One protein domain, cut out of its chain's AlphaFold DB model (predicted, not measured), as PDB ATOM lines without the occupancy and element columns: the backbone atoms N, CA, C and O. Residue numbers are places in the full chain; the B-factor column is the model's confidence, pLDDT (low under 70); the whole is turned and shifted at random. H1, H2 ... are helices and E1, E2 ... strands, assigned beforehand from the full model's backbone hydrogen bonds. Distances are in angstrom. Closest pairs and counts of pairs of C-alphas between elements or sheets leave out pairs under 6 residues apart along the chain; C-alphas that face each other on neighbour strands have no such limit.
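What this domain is: This is residues 25 to 84 of the 105 residues of an uncharacterized protein of Ideonella sp. MAG2 (UniProt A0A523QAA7). A helical hairpin, H1 and H2, and a strand hairpin, E1 and E2, are joined in the chain by a third helix, H3, which meets H2 near its own first residue, Thr 57, at a steep tilt and has its residues 59 to 67 near the small sheet, mainly near E1. The centres of the three helices make a triangle; the turn of the strand hairpin, with Phe 76, and the link from H1 to H2, with Arg 35, lie at opposite ends of the long axis. The printed part has 60 residues, with three named helices followed by two named strands, H1 H2 H3 E1 E2; the sheet has the order E1 - E2 and is antiparallel, and the class is mixed, helices and strands. The whole is compact, with a radius of gyration of the C-alphas of 10.4 A, and elongated in outline, spanning 32 by 20 by 19 A.

How they stand to each other: E1, residues 69 to 73, and E2, residues 79 to 83, form a hairpin of antiparallel neighbours, with 153 degrees between their directions. C-alphas 71 and 81 face each other at 4.4 A. N 70 and O 82 are within hydrogen-bond range at 2.8 A, and so are N 80 and O 72 at 2.8 A. The closest C-alphas of E1 and H3, residues 57 to 67, are those of Thr 70 and Asp 63, 5.7 A apart. H3 and E2 are only just apart, with 8.2 A between their closest C-alphas. H3 touches H2, residues 38 to 50, closest at the C-alphas of Thr 57 and Ala 45, 5.6 A, at a steep tilt of 60 degrees, opposite ways. H2 touches H1, residues 25 to 34, closest at the C-alphas of Ala 40 and Ala 32, 5.8 A; they form a helical hairpin at a shallow tilt of 23 degrees, opposite ways. H1 and H3 are close but not clearly touching, with the C-alphas of Val 33 and Leu 65 closest at 6.2 A. H1 and H2 are both apart from E1 and E2. In H1, H2 and H3 every O i to N i+4 pair is within hydrogen-bond range.

Where its parts are: E1 runs 13.8 A from C-alpha 69 at (7.931, 8.896, -30.011), and E2 runs 12.6 A to C-alpha 83 at (5.738, 8.339, -26.349). H2, the longest helix, measures 18.5 A, H3 15.1 A and H1 13.7 A. H1 begins at C-alpha 25, (7.380, -2.136, -20.716).

The domain as a whole: The two C-alphas farthest apart, those of Arg 35 and Phe 76, are 31.8 A apart. The printed part has no cut. The links H1 to H2, H3 to E1 and E1 to E2 are tight, and H2 to H3 is short. The mean pLDDT of the printed part is 75.5; residues 25 to 28, residue 68 and residues 83 to 84 are under 70.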
ATOM      1  N   THR A  25       6.630  -2.379 -19.475       57.28
ATOM      2  CA  THR A  25       7.380  -2.136 -20.716       57.28
ATOM      3  C   THR A  25       7.703  -0.664 -20.938       57.28
ATOM      4  O   THR A  25       8.707  -0.381 -21.575       57.28
ATOM      5  N   GLY A  26       6.957   0.288 -20.365       64.06
ATOM      6  CA  GLY A  26       7.260   1.715 -20.507       64.06
ATOM      7  C   GLY A  26       8.623   2.106 -19.922       64.06
ATOM      8  O   GLY A  26       9.382   2.835 -20.559       64.06
ATOM      9  N   GLN A  27       8.978   1.592 -18.738       65.56
ATOM     10  CA  GLN A  27      10.294   1.845 -18.137       65.56
ATOM     11  C   GLN A  27      11.412   1.051 -18.814       65.56
ATOM     12  O   GLN A  27      12.471   1.619 -19.081       65.56
ATOM     13  N   ALA A  28      11.174  -0.224 -19.141       69.12
ATOM     14  CA  ALA A  28      12.146  -1.044 -19.861       69.12
ATOM     15  C   ALA A  28      12.480  -0.442 -21.235       69.12
ATOM     16  O   ALA A  28      13.641  -0.374 -21.627       69.12
ATOM     17  N   LEU A  29      11.472   0.083 -21.930       71.69
ATOM     18  CA  LEU A  29      11.626   0.716 -23.232       71.69
ATOM     19  C   LEU A  29      12.309   2.084 -23.115       71.69
ATOM     20  O   LEU A  29      13.214   2.363 -23.894       71.69
ATOM     21  N   ARG A  30      12.011   2.883 -22.080       70.00
ATOM     22  CA  ARG A  30      12.799   4.092 -21.762       70.00
ATOM     23  C   ARG A  30      14.274   3.775 -21.508       70.00
ATOM     24  O   ARG A  30      15.134   4.486 -22.016       70.00
ATOM     25  N   GLN A  31      14.578   2.725 -20.744       70.88
ATOM     26  CA  GLN A  31      15.960   2.321 -20.464       70.88
ATOM     27  C   GLN A  31      16.674   1.793 -21.710       70.88
ATOM     28  O   GLN A  31      17.840   2.123 -21.920       70.88
ATOM     29  N   ALA A  32      15.985   1.012 -22.539       76.50
ATOM     30  CA  ALA A  32      16.535   0.482 -23.780       76.50
ATOM     31  C   ALA A  32      16.835   1.603 -24.790       76.50
ATOM     32  O   ALA A  32      17.924   1.623 -25.359       76.50
ATOM     33  N   VAL A  33      15.941   2.593 -24.935       75.81
ATOM     34  CA  VAL A  33      16.205   3.796 -25.749       75.81
ATOM     35  C   VAL A  33      17.370   4.600 -25.162       75.81
ATOM     36  O   VAL A  33      18.296   4.941 -25.889       75.81
ATOM     37  N   ALA A  34      17.395   4.840 -23.846       71.94
ATOM     38  CA  ALA A  34      18.477   5.590 -23.196       71.94
ATOM     39  C   ALA A  34      19.863   4.942 -23.373       71.94
ATOM     40  O   ALA A  34      20.874   5.637 -23.462       71.94
ATOM     41  N   ARG A  35      19.919   3.607 -23.420       74.94
ATOM     42  CA  ARG A  35      21.155   2.832 -23.601       74.94
ATOM     43  C   ARG A  35      21.488   2.539 -25.066       74.94
ATOM     44  O   ARG A  35      22.515   1.915 -25.307       74.94
ATOM     45  N   HIS A  36      20.655   2.972 -26.018       72.56
ATOM     46  CA  HIS A  36      20.738   2.561 -27.426       72.56
ATOM     47  C   HIS A  36      20.810   1.028 -27.588       72.56
ATOM     48  O   HIS A  36      21.502   0.496 -28.456       72.56
ATOM     49  N   ASP A  37      20.096   0.307 -26.723       78.25
ATOM     50  CA  ASP A  37      20.137  -1.149 -26.630       78.25
ATOM     51  C   ASP A  37      19.155  -1.771 -27.638       78.25
ATOM     52  O   ASP A  37      18.006  -2.104 -27.333       78.25
ATOM     53  N   VAL A  38      19.615  -1.879 -28.887       77.12
ATOM     54  CA  VAL A  38      18.868  -2.453 -30.018       77.12
ATOM     55  C   VAL A  38      18.298  -3.855 -29.730       77.12
ATOM     56  O   VAL A  38      17.124  -4.078 -30.053       77.12
ATOM     57  N   PRO A  39      19.034  -4.816 -29.128       78.19
ATOM     58  CA  PRO A  39      18.453  -6.123 -28.823       78.19
ATOM     59  C   PRO A  39      17.352  -6.042 -27.757       78.19
ATOM     60  O   PRO A  39      16.326  -6.714 -27.905       78.19
ATOM     61  N   ALA A  40      17.487  -5.183 -26.740       77.31
ATOM     62  CA  ALA A  40      16.413  -4.957 -25.771       77.31
ATOM     63  C   ALA A  40      15.162  -4.343 -26.426       77.31
ATOM     64  O   ALA A  40      14.048  -4.812 -26.185       77.31
ATOM     65  N   LEU A  41      15.330  -3.353 -27.314       77.62
ATOM     66  CA  LEU A  41      14.217  -2.760 -28.066       77.62
ATOM     67  C   LEU A  41      13.526  -3.777 -28.984       77.62
ATOM     68  O   LEU A  41      12.300  -3.797 -29.072       77.62
ATOM     69  N   THR A  42      14.298  -4.661 -29.618       81.06
ATOM     70  CA  THR A  42      13.772  -5.737 -30.474       81.06
ATOM     71  C   THR A  42      12.909  -6.711 -29.671       81.06
ATOM     72  O   THR A  42      11.823  -7.092 -30.111       81.06
ATOM     73  N   ASN A  43      13.352  -7.077 -28.467       80.75
ATOM     74  CA  ASN A  43      12.605  -7.960 -27.575       80.75
ATOM     75  C   ASN A  43      11.298  -7.299 -27.093       80.75
ATOM     76  O   ASN A  43      10.227  -7.902 -27.153       80.75
ATOM     77  N   LEU A  44      11.352  -6.016 -26.723       78.75
ATOM     78  CA  LEU A  44      10.172  -5.239 -26.329       78.75
ATOM     79  C   LEU A  44       9.172  -5.055 -27.481       78.75
ATOM     80  O   LEU A  44       7.964  -5.158 -27.267       78.75
ATOM     81  N   ALA A  45       9.646  -4.857 -28.714       79.69
ATOM     82  CA  ALA A  45       8.792  -4.858 -29.901       79.69
ATOM     83  C   ALA A  45       8.104  -6.219 -30.109       79.69
ATOM     84  O   ALA A  45       6.925  -6.279 -30.460       79.69
ATOM     85  N   GLY A  46       8.809  -7.320 -29.826       79.69
ATOM     86  CA  GLY A  46       8.232  -8.663 -29.796       79.69
ATOM     87  C   GLY A  46       7.118  -8.806 -28.756       79.69
ATOM     88  O   GLY A  46       6.052  -9.334 -29.065       79.69
ATOM     89  N   GLN A  47       7.310  -8.266 -27.551       80.50
ATOM     90  CA  GLN A  47       6.284  -8.261 -26.502       80.50
ATOM     91  C   GLN A  47       5.044  -7.448 -26.904       80.50
ATOM     92  O   GLN A  47       3.923  -7.895 -26.672       80.50
ATOM     93  N   LEU A  48       5.224  -6.301 -27.569       76.50
ATOM     94  CA  LEU A  48       4.117  -5.520 -28.132       76.50
ATOM     95  C   LEU A  48       3.338  -6.325 -29.182       76.50
ATOM     96  O   LEU A  48       2.109  -6.320 -29.179       76.50
ATOM     97  N   ARG A  49       4.037  -7.084 -30.029       78.81
ATOM     98  CA  ARG A  49       3.401  -7.969 -31.010       78.81
ATOM     99  C   ARG A  49       2.608  -9.104 -30.359       78.81
ATOM    100  O   ARG A  49       1.520  -9.416 -30.830       78.81
ATOM    101  N   ILE A  50       3.120  -9.692 -29.274       77.69
ATOM    102  CA  ILE A  50       2.406 -10.711 -28.481       77.69
ATOM    103  C   ILE A  50       1.157 -10.111 -27.823       77.69
ATOM    104  O   ILE A  50       0.111 -10.749 -27.802       77.69
ATOM    105  N   ALA A  51       1.235  -8.860 -27.365       73.50
ATOM    106  CA  ALA A  51       0.087  -8.102 -26.865       73.50
ATOM    107  C   ALA A  51      -0.912  -7.687 -27.972       73.50
ATOM    108  O   ALA A  51      -1.899  -7.011 -27.693       73.50
ATOM    109  N   GLY A  52      -0.674  -8.099 -29.223       74.56
ATOM    110  CA  GLY A  52      -1.562  -7.888 -30.363       74.56
ATOM    111  C   GLY A  52      -1.387  -6.539 -31.060       74.56
ATOM    112  O   GLY A  52      -2.141  -6.237 -31.986       74.56
ATOM    113  N   PHE A  53      -0.385  -5.743 -30.676       79.94
ATOM    114  CA  PHE A  53      -0.057  -4.518 -31.394       79.94
ATOM    115  C   PHE A  53       0.640  -4.848 -32.714       79.94
ATOM    116  O   PHE A  53       1.603  -5.618 -32.769       79.94
ATOM    117  N   ARG A  54       0.192  -4.220 -33.802       77.94
ATOM    118  CA  ARG A  54       0.918  -4.259 -35.069       77.94
ATOM    119  C   ARG A  54       2.003  -3.198 -35.045       77.94
ATOM    120  O   ARG A  54       1.732  -1.998 -35.069       77.94
ATOM    121  N   VAL A  55       3.235  -3.683 -34.998       76.00
ATOM    122  CA  VAL A  55       4.448  -2.880 -34.955       76.00
ATOM    123  C   VAL A  55       5.439  -3.403 -35.988       76.00
ATOM    124  O   VAL A  55       5.654  -4.612 -36.097       76.00
ATOM    125  N   ASP A  56       6.035  -2.488 -36.747       82.12
ATOM    126  CA  ASP A  56       7.253  -2.769 -37.497       82.12
ATOM    127  C   ASP A  56       8.438  -2.506 -36.565       82.12
ATOM    128  O   ASP A  56       8.660  -1.374 -36.140       82.12
ATOM    129  N   THR A  57       9.155  -3.564 -36.189       79.56
ATOM    130  CA  THR A  57      10.224  -3.487 -35.189       79.56
ATOM    131  C   THR A  57      11.338  -2.529 -35.600       79.56
ATOM    132  O   THR A  57      11.809  -1.764 -34.766       79.56
ATOM    133  N   GLN A  58      11.749  -2.546 -36.872       80.56
ATOM    134  CA  GLN A  58      12.829  -1.685 -37.360       80.56
ATOM    135  C   GLN A  58      12.394  -0.223 -37.332       80.56
ATOM    136  O   GLN A  58      13.111   0.625 -36.808       80.56
ATOM    137  N   ARG A  59      11.181   0.057 -37.816       79.44
ATOM    138  CA  ARG A  59      10.626   1.411 -37.805       79.44
ATOM    139  C   ARG A  59      10.388   1.934 -36.390       79.44
ATOM    140  O   ARG A  59      10.675   3.091 -36.125       79.44
ATOM    141  N   LEU A  60       9.907   1.088 -35.479       79.06
ATOM    142  CA  LEU A  60       9.721   1.461 -34.078       79.06
ATOM    143  C   LEU A  60      11.057   1.833 -33.431       79.06
ATOM    144  O   LEU A  60      11.137   2.859 -32.769       79.06
ATOM    145  N   ILE A  61      12.095   1.017 -33.618       77.81
ATOM    146  CA  ILE A  61      13.431   1.312 -33.087       77.81
ATOM    147  C   ILE A  61      13.930   2.646 -33.645       77.81
ATOM    148  O   ILE A  61      14.384   3.492 -32.881       77.81
ATOM    149  N   ASP A  62      13.796   2.855 -34.951       80.69
ATOM    150  CA  ASP A  62      14.240   4.073 -35.618       80.69
ATOM    151  C   ASP A  62      13.505   5.329 -35.118       80.69
ATOM    152  O   ASP A  62      14.147   6.297 -34.707       80.69
ATOM    153  N   ASP A  63      12.172   5.287 -35.056       76.56
ATOM    154  CA  ASP A  63      11.341   6.387 -34.556       76.56
ATOM    155  C   ASP A  63      11.631   6.685 -33.074       76.56
ATOM    156  O   ASP A  63      11.724   7.843 -32.660       76.56
ATOM    157  N   LEU A  64      11.828   5.649 -32.255       76.50
ATOM    158  CA  LEU A  64      12.150   5.810 -30.840       76.50
ATOM    159  C   LEU A  64      13.538   6.410 -30.616       76.50
ATOM    160  O   LEU A  64      13.692   7.240 -29.723       76.50
ATOM    161  N   LEU A  65      14.532   6.018 -31.414       73.62
ATOM    162  CA  LEU A  65      15.889   6.550 -31.313       73.62
ATOM    163  C   LEU A  65      16.000   7.973 -31.880       73.62
ATOM    164  O   LEU A  65      16.723   8.791 -31.317       73.62
ATOM    165  N   ARG A  66      15.286   8.293 -32.970       76.06
ATOM    166  CA  ARG A  66      15.346   9.622 -33.610       76.06
ATOM    167  C   ARG A  66      14.435  10.656 -32.966       76.06
ATOM    168  O   ARG A  66      14.813  11.820 -32.865       76.06
ATOM    169  N   HIS A  67      13.226  10.256 -32.583       71.44
ATOM    170  CA  HIS A  67      12.165  11.179 -32.176       71.44
ATOM    171  C   HIS A  67      11.697  10.963 -30.733       71.44
ATOM    172  O   HIS A  67      11.029  11.834 -30.176       71.44
ATOM    173  N   GLY A  68      12.024   9.825 -30.108       68.38
ATOM    174  CA  GLY A  68      11.525   9.480 -28.771       68.38
ATOM    175  C   GLY A  68      10.011   9.236 -28.732       68.38
ATOM    176  O   GLY A  68       9.412   9.140 -27.659       68.38
ATOM    177  N   CYS A  69       9.358   9.146 -29.889       72.88
ATOM    178  CA  CYS A  69       7.931   8.896 -30.011       72.88
ATOM    179  C   CYS A  69       7.629   8.131 -31.300       72.88
ATOM    180  O   CYS A  69       8.314   8.274 -32.304       72.88
ATOM    181  N   THR A  70       6.591   7.302 -31.264       78.50
ATOM    182  CA  THR A  70       6.082   6.571 -32.425       78.50
ATOM    183  C   THR A  70       4.585   6.304 -32.249       78.50
ATOM    184  O   THR A  70       3.996   6.631 -31.219       78.50
ATOM    185  N   SER A  71       3.931   5.750 -33.264       75.06
ATOM    186  CA  SER A  71       2.520   5.354 -33.208       75.06
ATOM    187  C   SER A  71       2.384   3.872 -33.526       75.06
ATOM    188  O   SER A  71       2.896   3.394 -34.534       75.06
ATOM    189  N   LEU A  72       1.668   3.156 -32.670       79.44
ATOM    190  CA  LEU A  72       1.354   1.741 -32.812       79.44
ATOM    191  C   LEU A  72      -0.073   1.563 -33.316       79.44
ATOM    192  O   LEU A  72      -0.904   2.450 -33.146       79.44
ATOM    193  N   ILE A  73      -0.372   0.408 -33.903       78.06
ATOM    194  CA  ILE A  73      -1.752  -0.003 -34.173       78.06
ATOM    195  C   ILE A  73      -2.114  -1.077 -33.154       78.06
ATOM    196  O   ILE A  73      -1.386  -2.059 -33.014       78.06
ATOM    197  N   ASP A  74      -3.203  -0.884 -32.426       79.38
ATOM    198  CA  ASP A  74      -3.692  -1.839 -31.437       79.38
ATOM    199  C   ASP A  74      -4.414  -3.041 -32.095       79.38
ATOM    200  O   ASP A  74      -4.617  -3.065 -33.317       79.38
ATOM    201  N   PRO A  75      -4.817  -4.060 -31.314       72.12
ATOM    202  CA  PRO A  75      -5.543  -5.216 -31.843       72.12
ATOM    203  C   PRO A  75      -6.897  -4.866 -32.483       72.12
ATOM    204  O   PRO A  75      -7.407  -5.635 -33.294       72.12
ATOM    205  N   PHE A  76      -7.473  -3.715 -32.130       79.19
ATOM    206  CA  PHE A  76      -8.750  -3.208 -32.629       79.19
ATOM    207  C   PHE A  76      -8.587  -2.314 -33.871       79.19
ATOM    208  O   PHE A  76      -9.574  -1.795 -34.395       79.19
ATOM    209  N   GLY A  77      -7.358  -2.146 -34.372       76.62
ATOM    210  CA  GLY A  77      -7.045  -1.329 -35.544       76.62
ATOM    211  C   GLY A  77      -6.915   0.171 -35.256       76.62
ATOM    212  O   GLY A  77      -6.788   0.961 -36.193       76.62
ATOM    213  N   GLN A  78      -6.926   0.585 -33.990       79.19
ATOM    214  CA  GLN A  78      -6.777   1.977 -33.585       79.19
ATOM    215  C   GLN A  78      -5.305   2.379 -33.515       79.19
ATOM    216  O   GLN A  78      -4.447   1.604 -33.094       79.19
ATOM    217  N   ARG A  79      -5.003   3.621 -33.909       76.69
ATOM    218  CA  ARG A  79      -3.662   4.187 -33.726       76.69
ATOM    219  C   ARG A  79      -3.491   4.674 -32.296       76.69
ATOM    220  O   ARG A  79      -4.210   5.565 -31.854       76.69
ATOM    221  N   VAL A  80      -2.489   4.135 -31.620       75.69
ATOM    222  CA  VAL A  80      -2.123   4.473 -30.250       75.69
ATOM    223  C   VAL A  80      -0.755   5.157 -30.248       75.69
ATOM    224  O   VAL A  80       0.219   4.565 -30.719       75.69
ATOM    225  N   PRO A  81      -0.634   6.380 -29.706       72.88
ATOM    226  CA  PRO A  81       0.658   7.032 -29.566       72.88
ATOM    227  C   PRO A  81       1.493   6.340 -28.479       72.88
ATOM    228  O   PRO A  81       1.065   6.202 -27.332       72.88
ATOM    229  N   LEU A  82       2.712   5.941 -28.835       72.75
ATOM    230  CA  LEU A  82       3.738   5.487 -27.906       72.75
ATOM    231  C   LEU A  82       4.786   6.592 -27.770       72.75
ATOM    232  O   LEU A  82       5.628   6.781 -28.646       72.75
ATOM    233  N   GLN A  83       4.746   7.316 -26.656       68.81
ATOM    234  CA  GLN A  83       5.738   8.339 -26.349       68.81
ATOM    235  C   GLN A  83       6.680   7.867 -25.246       68.81
ATOM    236  O   GLN A  83       6.266   7.428 -24.171       68.81
ATOM    237  N   VAL A  84       7.971   8.013 -25.509       65.94
ATOM    238  CA  VAL A  84       9.049   7.572 -24.638       65.94
ATOM    239  C   VAL A  84       9.874   8.800 -24.333       65.94
ATOM    240  O   VAL A  84      10.874   9.096 -24.974       65.94
TER     241      VAL A  84